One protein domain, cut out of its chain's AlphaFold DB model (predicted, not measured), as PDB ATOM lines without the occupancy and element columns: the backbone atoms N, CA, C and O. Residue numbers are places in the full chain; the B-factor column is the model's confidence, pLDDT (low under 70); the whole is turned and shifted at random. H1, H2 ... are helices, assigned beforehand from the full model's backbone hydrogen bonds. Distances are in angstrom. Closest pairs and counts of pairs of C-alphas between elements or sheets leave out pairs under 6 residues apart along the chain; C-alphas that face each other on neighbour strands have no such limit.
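AT A GLANCE: This is residues 20 to 57 and 73 to 130 of the 134 residues of an uncharacterized protein of Parachlamydiaceae bacterium (UniProt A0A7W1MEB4). Two loose helix pairs make an open, spread-out shape: H1 with H2 about perpendicular to it, then H3 and the long H4 meeting as an L, with H1 near H4. The printed part has 96 residues with four named helices, H1 to H4, and no named strand: all helix. It is extended, radius of gyration of the C-alphas 20.0 A, spanning 49 by 48 by 27 A.

IN THESE COORDINATES: H1, residues 20 to 35, 22.5 A between end C-alphas, begins at (203.566, 335.396, 255.834). H2 is residues 42 to 56, 21.0 A; H3 is 75 to 89, 20.8 A. H4, 97 to 128, 47.2 A, ends at (178.140, 328.894, 277.738).

HOW THE PARTS SIT: H1 and H2 are close but not clearly touching; their closest C-alphas, Ile 29 and Lys 42, are 6.5 A apart. H3 touches H4, about perpendicular at 77 degrees; the closest C-alphas, Val 85 and Lys 97, are 6.2 A apart. In H1 to H4 every O i to N i+4 pair is within hydrogen-bond range.

THE WHOLE: Residues 58 to 72 are not printed; C-alphas 57 and 73 are 36.1 A apart. No link printed whole is long. Residues 123 to 130 have pLDDT under 70.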
ATOM      1  N   HIS A  20     204.588 336.184 255.162       80.19
ATOM      2  CA  HIS A  20     203.566 335.396 255.834       80.19
ATOM      3  C   HIS A  20     203.933 333.917 255.958       80.19
ATOM      4  O   HIS A  20     203.920 333.372 257.062       80.19
ATOM      5  N   LEU A  21     204.322 333.273 254.851       86.12
ATOM      6  CA  LEU A  21     204.770 331.879 254.884       86.12
ATOM      7  C   LEU A  21     206.007 331.727 255.775       86.12
ATOM      8  O   LEU A  21     206.114 330.758 256.519       86.12
ATOM      9  N   HIS A  22     206.906 332.715 255.753       92.62
ATOM     10  CA  HIS A  22     208.055 332.751 256.652       92.62
ATOM     11  C   HIS A  22     207.632 332.795 258.125       92.62
ATOM     12  O   HIS A  22     208.120 332.001 258.923       92.62
ATOM     13  N   SER A  23     206.702 333.682 258.492       89.75
ATOM     14  CA  SER A  23     206.205 333.790 259.867       89.75
ATOM     15  C   SER A  23     205.516 332.504 260.333       89.75
ATOM     16  O   SER A  23     205.832 332.013 261.418       89.75
ATOM     17  N   LYS A  24     204.651 331.912 259.492       90.06
ATOM     18  CA  LYS A  24     204.012 330.612 259.759       90.06
ATOM     19  C   LYS A  24     205.054 329.508 259.972       90.06
ATOM     20  O   LYS A  24     204.945 328.752 260.933       90.06
ATOM     21  N   LEU A  25     206.080 329.446 259.120       93.44
ATOM     22  CA  LEU A  25     207.162 328.469 259.238       93.44
ATOM     23  C   LEU A  25     207.944 328.640 260.548       93.44
ATOM     24  O   LEU A  25     208.148 327.662 261.257       93.44
ATOM     25  N   GLU A  26     208.358 329.859 260.900       94.50
ATOM     26  CA  GLU A  26     209.107 330.109 262.141       94.50
ATOM     27  C   GLU A  26     208.301 329.745 263.391       94.50
ATOM     28  O   GLU A  26     208.814 329.066 264.283       94.50
ATOM     29  N   GLN A  27     207.023 330.135 263.443       93.31
ATOM     30  CA  GLN A  27     206.135 329.779 264.552       93.31
ATOM     31  C   GLN A  27     205.956 328.263 264.664       93.31
ATOM     32  O   GLN A  27     206.096 327.707 265.753       93.31
ATOM     33  N   HIS A  28     205.695 327.591 263.539       93.75
ATOM     34  CA  HIS A  28     205.554 326.138 263.493       93.75
ATOM     35  C   HIS A  28     206.811 325.437 264.002       93.75
ATOM     36  O   HIS A  28     206.733 324.608 264.903       93.75
ATOM     37  N   ILE A  29     207.982 325.812 263.484       93.44
ATOM     38  CA  ILE A  29     209.260 325.220 263.885       93.44
ATOM     39  C   ILE A  29     209.538 325.461 265.369       93.44
ATOM     40  O   ILE A  29     209.985 324.545 266.058       93.44
ATOM     41  N   PHE A  30     209.257 326.659 265.884       93.12
ATOM     42  CA  PHE A  30     209.412 326.957 267.305       93.12
ATOM     43  C   PHE A  30     208.563 326.023 268.180       93.12
ATOM     44  O   PHE A  30     209.087 325.391 269.100       93.12
ATOM     45  N   VAL A  31     207.271 325.888 267.864       92.69
ATOM     46  CA  VAL A  31     206.347 325.015 268.603       92.69
ATOM     47  C   VAL A  31     206.753 323.546 268.466       92.69
ATOM     48  O   VAL A  31     206.843 322.836 269.466       92.69
ATOM     49  N   PHE A  32     207.069 323.102 267.250       91.44
ATOM     50  CA  PHE A  32     207.474 321.731 266.947       91.44
ATOM     51  C   PHE A  32     208.723 321.310 267.728       91.44
ATOM     52  O   PHE A  32     208.742 320.243 268.343       91.44
ATOM     53  N   LYS A  33     209.746 322.174 267.775       92.38
ATOM     54  CA  LYS A  33     210.958 321.929 268.570       92.38
ATOM     55  C   LYS A  33     210.663 321.850 270.060       92.38
ATOM     56  O   LYS A  33     211.251 321.031 270.756       92.38
ATOM     57  N   LYS A  34     209.789 322.726 270.556       90.38
ATOM     58  CA  LYS A  34     209.495 322.822 271.986       90.38
ATOM     59  C   LYS A  34     208.658 321.644 272.486       90.38
ATOM     60  O   LYS A  34     208.870 321.209 273.611       90.38
ATOM     61  N   LEU A  35     207.710 321.166 271.680       91.19
ATOM     62  CA  LEU A  35     206.697 320.205 272.126       91.19
ATOM     63  C   LEU A  35     206.908 318.781 271.607       91.19
ATOM     64  O   LEU A  35     206.527 317.843 272.298       91.19
ATOM     65  N   LEU A  36     207.466 318.605 270.406       90.94
ATOM     66  CA  LEU A  36     207.476 317.305 269.724       90.94
ATOM     67  C   LEU A  36     208.883 316.741 269.537       90.94
ATOM     68  O   LEU A  36     209.123 315.584 269.871       90.94
ATOM     69  N   LYS A  37     209.818 317.536 269.006       91.19
ATOM     70  CA  LYS A  37     211.194 317.083 268.734       91.19
ATOM     71  C   LYS A  37     212.237 318.111 269.213       91.19
ATOM     72  O   LYS A  37     212.717 318.917 268.409       91.19
ATOM     73  N   PRO A  38     212.621 318.099 270.502       86.69
ATOM     74  CA  PRO A  38     213.714 318.928 271.009       86.69
ATOM     75  C   PRO A  38     215.024 318.667 270.252       86.69
ATOM     76  O   PRO A  38     215.349 317.529 269.929       86.69
ATOM     77  N   GLY A  39     215.772 319.727 269.931       85.62
ATOM     78  CA  GLY A  39     217.029 319.640 269.167       85.62
ATOM     79  C   GLY A  39     216.864 319.557 267.643       85.62
ATOM     80  O   GLY A  39     217.839 319.717 266.911       85.62
ATOM     81  N   TYR A  40     215.639 319.391 267.147       91.31
ATOM     82  CA  TYR A  40     215.355 319.348 265.718       91.31
ATOM     83  C   TYR A  40     215.637 320.703 265.046       91.31
ATOM     84  O   TYR A  40     215.395 321.768 265.623       91.31
ATOM     85  N   THR A  41     216.186 320.710 263.830       91.69
ATOM     86  CA  THR A  41     216.572 321.948 263.123       91.69
ATOM     87  C   THR A  41     215.573 322.328 262.033       91.69
ATOM     88  O   THR A  41     214.866 321.488 261.486       91.69
ATOM     89  N   LYS A  42     215.532 323.622 261.676       91.06
ATOM     90  CA  LYS A  42     214.718 324.107 260.548       91.06
ATOM     91  C   LYS A  42     215.139 323.437 259.236       91.06
ATOM     92  O   LYS A  42     214.289 323.109 258.421       91.06
ATOM     93  N   GLN A  43     216.443 323.218 259.051       91.94
ATOM     94  CA  GLN A  43     216.985 322.546 257.872       91.94
ATOM     95  C   GLN A  43     216.500 321.099 257.771       91.94
ATOM     96  O   GLN A  43     216.031 320.710 256.708       91.94
ATOM     97  N   GLN A  44     216.566 320.328 258.862       93.12
ATOM     98  CA  GLN A  44     216.042 318.958 258.884       93.12
ATOM     99  C   GLN A  44     214.554 318.934 258.537       93.12
ATOM    100  O   GLN A  44     214.153 318.159 257.678       93.12
ATOM    101  N   TRP A  45     213.771 319.855 259.107       94.62
ATOM    102  CA  TRP A  45     212.340 319.944 258.813       94.62
ATOM    103  C   TRP A  45     212.054 320.198 257.332       94.62
ATOM    104  O   TRP A  45     211.188 319.563 256.744       94.62
ATOM    105  N   LEU A  46     212.794 321.127 256.718       94.25
ATOM    106  CA  LEU A  46     212.641 321.441 255.299       94.25
ATOM    107  C   LEU A  46     213.017 320.252 254.409       94.25
ATOM    108  O   LEU A  46     212.350 320.024 253.406       94.25
ATOM    109  N   ILE A  47     214.062 319.504 254.772       92.94
ATOM    110  CA  ILE A  47     214.468 318.298 254.043       92.94
ATOM    111  C   ILE A  47     213.378 317.229 254.150       92.94
ATOM    112  O   ILE A  47     212.941 316.732 253.117       92.94
ATOM    113  N   GLU A  48     212.880 316.940 255.359       93.88
ATOM    114  CA  GLU A  48     211.783 315.981 255.562       93.88
ATOM    115  C   GLU A  48     210.543 316.375 254.747       93.88
ATOM    116  O   GLU A  48     210.009 315.546 254.019       93.88
ATOM    117  N   ALA A  49     210.141 317.650 254.769       93.31
ATOM    118  CA  ALA A  49     208.991 318.124 253.997       93.31
ATOM    119  C   ALA A  49     209.158 317.925 252.476       93.31
ATOM    120  O   ALA A  49     208.197 317.593 251.779       93.31
ATOM    121  N   ILE A  50     210.372 318.115 251.946       93.06
ATOM    122  CA  ILE A  50     210.673 317.872 250.527       93.06
ATOM    123  C   ILE A  50     210.641 316.371 250.226       93.06
ATOM    124  O   ILE A  50     210.045 315.966 249.233       93.06
ATOM    125  N   GLU A  51     211.251 315.542 251.071       93.50
ATOM    126  CA  GLU A  51     211.246 314.087 250.901       93.50
ATOM    127  C   GLU A  51     209.834 313.506 250.962       93.50
ATOM    128  O   GLU A  51     209.488 312.648 250.156       93.50
ATOM    129  N   GLU A  52     209.003 313.976 251.891       91.50
ATOM    130  CA  GLU A  52     207.593 313.601 251.979       91.50
ATOM    131  C   GLU A  52     206.837 314.011 250.719       91.50
ATOM    132  O   GLU A  52     206.095 313.203 250.160       91.50
ATOM    133  N   LYS A  53     207.056 315.234 250.220       88.62
ATOM    134  CA  LYS A  53     206.447 315.685 248.966       88.62
ATOM    135  C   LYS A  53     206.875 314.810 247.789       88.62
ATOM    136  O   LYS A  53     206.013 314.396 247.031       88.62
ATOM    137  N   LEU A  54     208.158 314.470 247.677       86.69
ATOM    138  CA  LEU A  54     208.680 313.597 246.616       86.69
ATOM    139  C   LEU A  54     208.173 312.153 246.715       86.69
ATOM    140  O   LEU A  54     208.029 311.497 245.693       86.69
ATOM    141  N   LYS A  55     207.924 311.644 247.926       87.88
ATOM    142  CA  LYS A  55     207.354 310.302 248.136       87.88
ATOM    143  C   LYS A  55     205.867 310.247 247.793       87.88
ATOM    144  O   LYS A  55     205.392 309.211 247.342       87.88
ATOM    145  N   ASN A  56     205.144 311.333 248.063       82.75
ATOM    146  CA  ASN A  56     203.695 311.411 247.888       82.75
ATOM    147  C   ASN A  56     203.281 311.921 246.499       82.75
ATOM    148  O   ASN A  56     202.147 311.676 246.086       82.75
ATOM    149  N   ASP A  57     204.160 312.645 245.802       77.94
ATOM    150  CA  ASP A  57     203.959 312.998 244.399       77.94
ATOM    151  C   ASP A  57     204.246 311.778 243.534       77.94
ATOM    152  O   ASP A  57     205.389 311.379 243.321       77.94
ATOM    153  N   ILE A  73     190.016 344.496 237.000       95.69
ATOM    154  CA  ILE A  73     190.268 345.720 237.764       95.69
ATOM    155  C   ILE A  73     190.132 346.910 236.821       95.69
ATOM    156  O   ILE A  73     190.374 346.779 235.618       95.69
ATOM    157  N   ASP A  74     189.738 348.060 237.353       97.12
ATOM    158  CA  ASP A  74     189.670 349.294 236.581       97.12
ATOM    159  C   ASP A  74     191.078 349.812 236.209       97.12
ATOM    160  O   ASP A  74     192.112 349.381 236.738       97.12
ATOM    161  N   ALA A  75     191.123 350.753 235.263       96.19
ATOM    162  CA  ALA A  75     192.372 351.289 234.730       96.19
ATOM    163  C   ALA A  75     193.207 352.050 235.777       96.19
ATOM    164  O   ALA A  75     194.440 352.011 235.717       96.19
ATOM    165  N   LEU A  76     192.560 352.722 236.736       97.12
ATOM    166  CA  LEU A  76     193.245 353.449 237.801       97.12
ATOM    167  C   LEU A  76     193.929 352.460 238.750       97.12
ATOM    168  O   LEU A  76     195.134 352.581 238.986       97.12
ATOM    169  N   THR A  77     193.207 351.435 239.207       95.44
ATOM    170  CA  THR A  77     193.757 350.361 240.048       95.44
ATOM    171  C   THR A  77     194.922 349.657 239.358       95.44
ATOM    172  O   THR A  77     195.977 349.462 239.966       95.44
ATOM    173  N   LYS A  78     194.796 349.352 238.057       96.06
ATOM    174  CA  LYS A  78     195.896 348.775 237.269       96.06
ATOM    175  C   LYS A  78     197.147 349.660 237.299       96.06
ATOM    176  O   LYS A  78     198.242 349.156 237.540       96.06
ATOM    177  N   LYS A  79     197.000 350.970 237.076       96.31
ATOM    178  CA  LYS A  79     198.127 351.917 237.053       96.31
ATOM    179  C   LYS A  79     198.821 352.014 238.415       96.31
ATOM    180  O   LYS A  79     200.048 352.068 238.479       96.31
ATOM    181  N   ILE A  80     198.046 352.016 239.501       96.38
ATOM    182  CA  ILE A  80     198.572 352.047 240.873       96.38
ATOM    183  C   ILE A  80     199.360 350.771 241.180       96.38
ATOM    184  O   ILE A  80     200.475 350.862 241.702       96.38
ATOM    185  N   LEU A  81     198.812 349.606 240.818       94.75
ATOM    186  CA  LEU A  81     199.472 348.309 240.965       94.75
ATOM    187  C   LEU A  81     200.806 348.276 240.212       94.75
ATOM    188  O   LEU A  81     201.833 347.905 240.778       94.75
ATOM    189  N   GLU A  82     200.803 348.681 238.941       94.94
ATOM    190  CA  GLU A  82     202.006 348.676 238.104       94.94
ATOM    191  C   GLU A  82     203.100 349.579 238.677       94.94
ATOM    192  O   GLU A  82     204.252 349.152 238.769       94.94
ATOM    193  N   LYS A  83     202.736 350.773 239.163       94.75
ATOM    194  CA  LYS A  83     203.673 351.685 239.828       94.75
ATOM    195  C   LYS A  83     204.279 351.074 241.095       94.75
ATOM    196  O   LYS A  83     205.492 351.156 241.279       94.75
ATOM    197  N   HIS A  84     203.469 350.445 241.948       93.56
ATOM    198  CA  HIS A  84     203.960 349.806 243.176       93.56
ATOM    199  C   HIS A  84     204.930 348.669 242.873       93.56
ATOM    200  O   HIS A  84     206.016 348.596 243.447       93.56
ATOM    201  N   VAL A  85     204.560 347.793 241.939       93.56
ATOM    202  CA  VAL A  85     205.412 346.668 241.552       93.56
ATOM    203  C   VAL A  85     206.726 347.172 240.965       93.56
ATOM    204  O   VAL A  85     207.774 346.648 241.328       93.56
ATOM    205  N   GLN A  86     206.700 348.220 240.138       92.94
ATOM    206  CA  GLN A  86     207.912 348.818 239.583       92.94
ATOM    207  C   GLN A  86     208.846 349.348 240.682       92.94
ATOM    208  O   GLN A  86     210.037 349.034 240.671       92.94
ATOM    209  N   GLN A  87     208.311 350.076 241.666       92.12
ATOM    210  CA  GLN A  87     209.092 350.595 242.794       92.12
ATOM    211  C   GLN A  87     209.751 349.478 243.613       92.12
ATOM    212  O   GLN A  87     210.925 349.579 243.962       92.12
ATOM    213  N   ILE A  88     209.027 348.391 243.889       88.50
ATOM    214  CA  ILE A  88     209.561 347.257 244.659       88.50
ATOM    215  C   ILE A  88     210.581 346.467 243.832       88.50
ATOM    216  O   ILE A  88     211.618 346.054 244.355       88.50
ATOM    217  N   SER A  89     210.307 346.281 242.538       89.06
ATOM    218  CA  SER A  89     211.159 345.504 241.634       89.06
ATOM    219  C   SER A  89     212.567 346.083 241.494       89.06
ATOM    220  O   SER A  89     213.510 345.324 241.293       89.06
ATOM    221  N   TYR A  90     212.725 347.398 241.702       86.12
ATOM    222  CA  TYR A  90     214.025 348.070 241.719       86.12
ATOM    223  C   TYR A  90     214.970 347.492 242.784       86.12
ATOM    224  O   TYR A  90     216.161 347.331 242.540       86.12
ATOM    225  N   PHE A  91     214.434 347.127 243.952       86.50
ATOM    226  CA  PHE A  91     215.211 346.543 245.051       86.50
ATOM    227  C   PHE A  91     215.117 345.014 245.104       86.50
ATOM    228  O   PHE A  91     215.929 344.359 245.754       86.50
ATOM    229  N   ARG A  92     214.094 344.430 244.468       83.31
ATOM    230  CA  ARG A  92     213.801 342.992 244.493       83.31
ATOM    231  C   ARG A  92     213.396 342.525 243.101       83.31
ATOM    232  O   ARG A  92     212.212 342.431 242.797       83.31
ATOM    233  N   SER A  93     214.381 342.185 242.275       79.38
ATOM    234  CA  SER A  93     214.180 341.812 240.865       79.38
ATOM    235  C   SER A  93     213.222 340.631 240.646       79.38
ATOM    236  O   SER A  93     212.572 340.550 239.609       79.38
ATOM    237  N   SER A  94     213.083 339.733 241.626       81.62
ATOM    238  CA  SER A  94     212.149 338.598 241.585       81.62
ATOM    239  C   SER A  94     210.697 338.964 241.925       81.62
ATOM    240  O   SER A  94     209.798 338.123 241.829       81.62
ATOM    241  N   TYR A  95     210.440 340.204 242.346       84.94
ATOM    242  CA  TYR A  95     209.117 340.655 242.742       84.94
ATOM    243  C   TYR A  95     208.285 341.040 241.513       84.94
ATOM    244  O   TYR A  95     208.636 341.943 240.756       84.94
ATOM    245  N   SER A  96     207.168 340.340 241.302       89.81
ATOM    246  CA  SER A  96     206.341 340.451 240.096       89.81
ATOM    247  C   SER A  96     204.897 340.835 240.412       89.81
ATOM    248  O   SER A  96     204.423 340.661 241.536       89.81
ATOM    249  N   LYS A  97     204.154 341.274 239.386       92.12
ATOM    250  CA  LYS A  97     202.704 341.524 239.489       92.12
ATOM    251  C   LYS A  97     201.949 340.303 240.013       92.12
ATOM    252  O   LYS A  97     201.106 340.441 240.890       92.12
ATOM    253  N   ARG A  98     202.290 339.106 239.514       90.25
ATOM    254  CA  ARG A  98     201.695 337.840 239.968       90.25
ATOM    255  C   ARG A  98     201.918 337.643 241.466       90.25
ATOM    256  O   ARG A  98     200.970 337.338 242.174       90.25
ATOM    257  N   LYS A  99     203.150 337.846 241.939       87.81
ATOM    258  CA  LYS A  99     203.487 337.703 243.359       87.81
ATOM    259  C   LYS A  99     202.719 338.699 244.226       87.81
ATOM    260  O   LYS A  99     202.116 338.275 245.199       87.81
ATOM    261  N   TRP A 100     202.678 339.974 243.836       91.19
ATOM    262  CA  TRP A 100     201.935 341.002 244.577       91.19
ATOM    263  C   TRP A 100     200.445 340.656 244.694       91.19
ATOM    264  O   TRP A 100     199.875 340.744 245.773       91.19
ATOM    265  N   ILE A 101     199.821 340.201 243.599       92.12
ATOM    266  CA  ILE A 101     198.406 339.792 243.594       92.12
ATOM    267  C   ILE A 101     198.172 338.599 244.529       92.12
ATOM    268  O   ILE A 101     197.213 338.610 245.296       92.12
ATOM    269  N   LEU A 102     199.037 337.580 244.481       90.38
ATOM    270  CA  LEU A 102     198.927 336.413 245.361       90.38
ATOM    271  C   LEU A 102     199.108 336.791 246.835       90.38
ATOM    272  O   LEU A 102     198.329 336.340 247.670       90.38
ATOM    273  N   ASP A 103     200.094 337.639 247.139       88.75
ATOM    274  CA  ASP A 103     200.336 338.138 248.494       88.75
ATOM    275  C   ASP A 103     199.096 338.914 249.004       88.75
ATOM    276  O   ASP A 103     198.608 338.633 250.096       88.75
ATOM    277  N   ALA A 104     198.508 339.797 248.185       91.31
ATOM    278  CA  ALA A 104     197.315 340.568 248.549       91.31
ATOM    279  C   ALA A 104     196.069 339.694 248.796       91.31
ATOM    280  O   ALA A 104     195.320 339.932 249.746       91.31
ATOM    281  N   ILE A 105     195.841 338.671 247.960       91.69
ATOM    282  CA  ILE A 105     194.744 337.708 248.158       91.69
ATOM    283  C   ILE A 105     194.944 336.953 249.474       91.69
ATOM    284  O   ILE A 105     194.009 336.837 250.264       91.69
ATOM    285  N   GLN A 106     196.161 336.467 249.723       90.19
ATOM    286  CA  GLN A 106     196.480 335.721 250.934       90.19
ATOM    287  C   GLN A 106     196.256 336.573 252.189       90.19
ATOM    288  O   GLN A 106     195.550 336.143 253.097       90.19
ATOM    289  N   GLU A 107     196.776 337.804 252.217       89.19
ATOM    290  CA  GLU A 107     196.591 338.730 253.341       89.19
ATOM    291  C   GLU A 107     195.111 339.005 253.627       89.19
ATOM    292  O   GLU A 107     194.682 338.989 254.784       89.19
ATOM    293  N   LYS A 108     194.312 339.213 252.574       92.75
ATOM    294  CA  LYS A 108     192.869 339.425 252.696       92.75
ATOM    295  C   LYS A 108     192.171 338.208 253.312       92.75
ATOM    296  O   LYS A 108     191.385 338.389 254.242       92.75
ATOM    297  N   LEU A 109     192.495 337.000 252.846       90.75
ATOM    298  CA  LEU A 109     191.946 335.752 253.385       90.75
ATOM    299  C   LEU A 109     192.313 335.562 254.860       90.75
ATOM    300  O   LEU A 109     191.438 335.287 255.672       90.75
ATOM    301  N   ASP A 110     193.575 335.772 255.242       85.94
ATOM    302  CA  ASP A 110     193.993 335.604 256.639       85.94
ATOM    303  C   ASP A 110     193.324 336.628 257.576       85.94
ATOM    304  O   ASP A 110     192.996 336.300 258.720       85.94
ATOM    305  N   LEU A 111     193.121 337.874 257.128       90.25
ATOM    306  CA  LEU A 111     192.395 338.884 257.907       90.25
ATOM    307  C   LEU A 111     190.933 338.483 258.125       90.25
ATOM    308  O   LEU A 111     190.414 338.624 259.235       90.25
ATOM    309  N   GLU A 112     190.284 337.965 257.086       91.62
ATOM    310  CA  GLU A 112     188.904 337.493 257.171       91.62
ATOM    311  C   GLU A 112     188.791 336.234 258.035       91.62
ATOM    312  O   GLU A 112     187.930 336.185 258.912       91.62
ATOM    313  N   GLU A 113     189.709 335.272 257.912       89.19
ATOM    314  CA  GLU A 113     189.769 334.104 258.796       89.19
ATOM    315  C   GLU A 113     189.950 334.498 260.265       89.19
ATOM    316  O   GLU A 113     189.289 333.941 261.142       89.19
ATOM    317  N   LYS A 114     190.828 335.467 260.559       87.88
ATOM    318  CA  LYS A 114     191.011 335.981 261.926       87.88
ATOM    319  C   LYS A 114     189.730 336.617 262.457       87.88
ATOM    320  O   LYS A 114     189.358 336.363 263.602       87.88
ATOM    321  N   ALA A 115     189.048 337.416 261.638       88.81
ATOM    322  CA  ALA A 115     187.787 338.044 262.018       88.81
ATOM    323  C   ALA A 115     186.681 337.006 262.268       88.81
ATOM    324  O   ALA A 115     185.943 337.124 263.247       88.81
ATOM    325  N   VAL A 116     186.593 335.970 261.429       89.19
ATOM    326  CA  VAL A 116     185.641 334.862 261.593       89.19
ATOM    327  C   VAL A 116     185.948 334.061 262.858       89.19
ATOM    328  O   VAL A 116     185.046 333.855 263.666       89.19
ATOM    329  N   LYS A 117     187.210 333.671 263.086       86.31
ATOM    330  CA  LYS A 117     187.625 332.954 264.305       86.31
ATOM    331  C   LYS A 117     187.279 333.737 265.567       86.31
ATOM    332  O   LYS A 117     186.738 333.154 266.499       86.31
ATOM    333  N   LYS A 118     187.530 335.050 265.577       84.88
ATOM    334  CA  LYS A 118     187.157 335.917 266.701       84.88
ATOM    335  C   LYS A 118     185.646 335.892 266.948       84.88
ATOM    336  O   LYS A 118     185.222 335.597 268.053       84.88
ATOM    337  N   LYS A 119     184.837 336.103 265.903       84.38
ATOM    338  CA  LYS A 119     183.372 336.068 266.024       84.38
ATOM    339  C   LYS A 119     182.844 334.718 266.515       84.38
ATOM    340  O   LYS A 119     181.886 334.701 267.278       84.38
ATOM    341  N   LEU A 120     183.442 333.607 266.081       80.06
ATOM    342  CA  LEU A 120     183.058 332.267 266.535       80.06
ATOM    343  C   LEU A 120     183.360 332.058 268.026       80.06
ATOM    344  O   LEU A 120     182.519 331.506 268.732       80.06
ATOM    345  N   LEU A 121     184.514 332.531 268.507       78.88
ATOM    346  CA  LEU A 121     184.861 332.496 269.931       78.88
ATOM    347  C   LEU A 121     183.874 333.334 270.756       78.88
ATOM    348  O   LEU A 121     183.275 332.803 271.691       78.88
ATOM    349  N   ASP A 122     183.593 334.566 270.324       77.50
ATOM    350  CA  ASP A 122     182.637 335.463 270.989       77.50
ATOM    351  C   ASP A 122     181.222 334.826 271.090       77.50
ATOM    352  O   ASP A 122     180.545 334.927 272.116       77.50
ATOM    353  N   HIS A 123     180.765 334.099 270.056       67.56
ATOM    354  CA  HIS A 123     179.470 333.395 270.087       67.56
ATOM    355  C   HIS A 123     179.481 332.158 271.002       67.56
ATOM    356  O   HIS A 123     178.478 331.875 271.660       67.56
ATOM    357  N   SER A 124     180.598 331.427 271.084       66.94
ATOM    358  CA  SER A 124     180.721 330.247 271.956       66.94
ATOM    359  C   SER A 124     180.714 330.593 273.455       66.94
ATOM    360  O   SER A 124     180.152 329.851 274.266       66.94
ATOM    361  N   GLU A 125     181.249 331.759 273.824       59.91
ATOM    362  CA  GLU A 125     181.222 332.270 275.200       59.91
ATOM    363  C   GLU A 125     179.810 332.714 275.614       59.91
ATOM    364  O   GLU A 125     179.369 332.455 276.735       59.91
ATOM    365  N   THR A 126     179.049 333.292 274.680       57.25
ATOM    366  CA  THR A 126     177.679 333.767 274.939       57.25
ATOM    367  C   THR A 126     176.703 332.609 275.208       57.25
ATOM    368  O   THR A 126     175.822 332.714 276.062       57.25
ATOM    369  N   HIS A 127     176.886 331.461 274.545       56.22
ATOM    370  CA  HIS A 127     176.064 330.266 274.780       56.22
ATOM    371  C   HIS A 127     176.472 329.465 276.025       56.22
ATOM    372  O   HIS A 127     175.628 328.792 276.604       56.22
ATOM    373  N   SER A 128     177.714 329.572 276.501       54.28
ATOM    374  CA  SER A 128     178.140 328.894 277.738       54.28
ATOM    375  C   SER A 128     177.590 329.575 279.003       54.28
ATOM    376  O   SER A 128     177.400 328.925 280.027       54.28
ATOM    377  N   ASN A 129     177.264 330.870 278.927       52.22
ATOM    378  CA  ASN A 129     176.784 331.659 280.067       52.22
ATOM    379  C   ASN A 129     175.257 331.590 280.288       52.22
ATOM    380  O   ASN A 129     174.749 332.127 281.266       52.22
ATOM    381  N   THR A 130     174.514 330.932 279.391       52.78
ATOM    382  CA  THR A 130     173.045 330.785 279.488       52.78
ATOM    383  C   THR A 130     172.596 329.452 280.098       52.78
ATOM    384  O   THR A 130     171.422 329.311 280.419       52.78
TER     385      THR A 130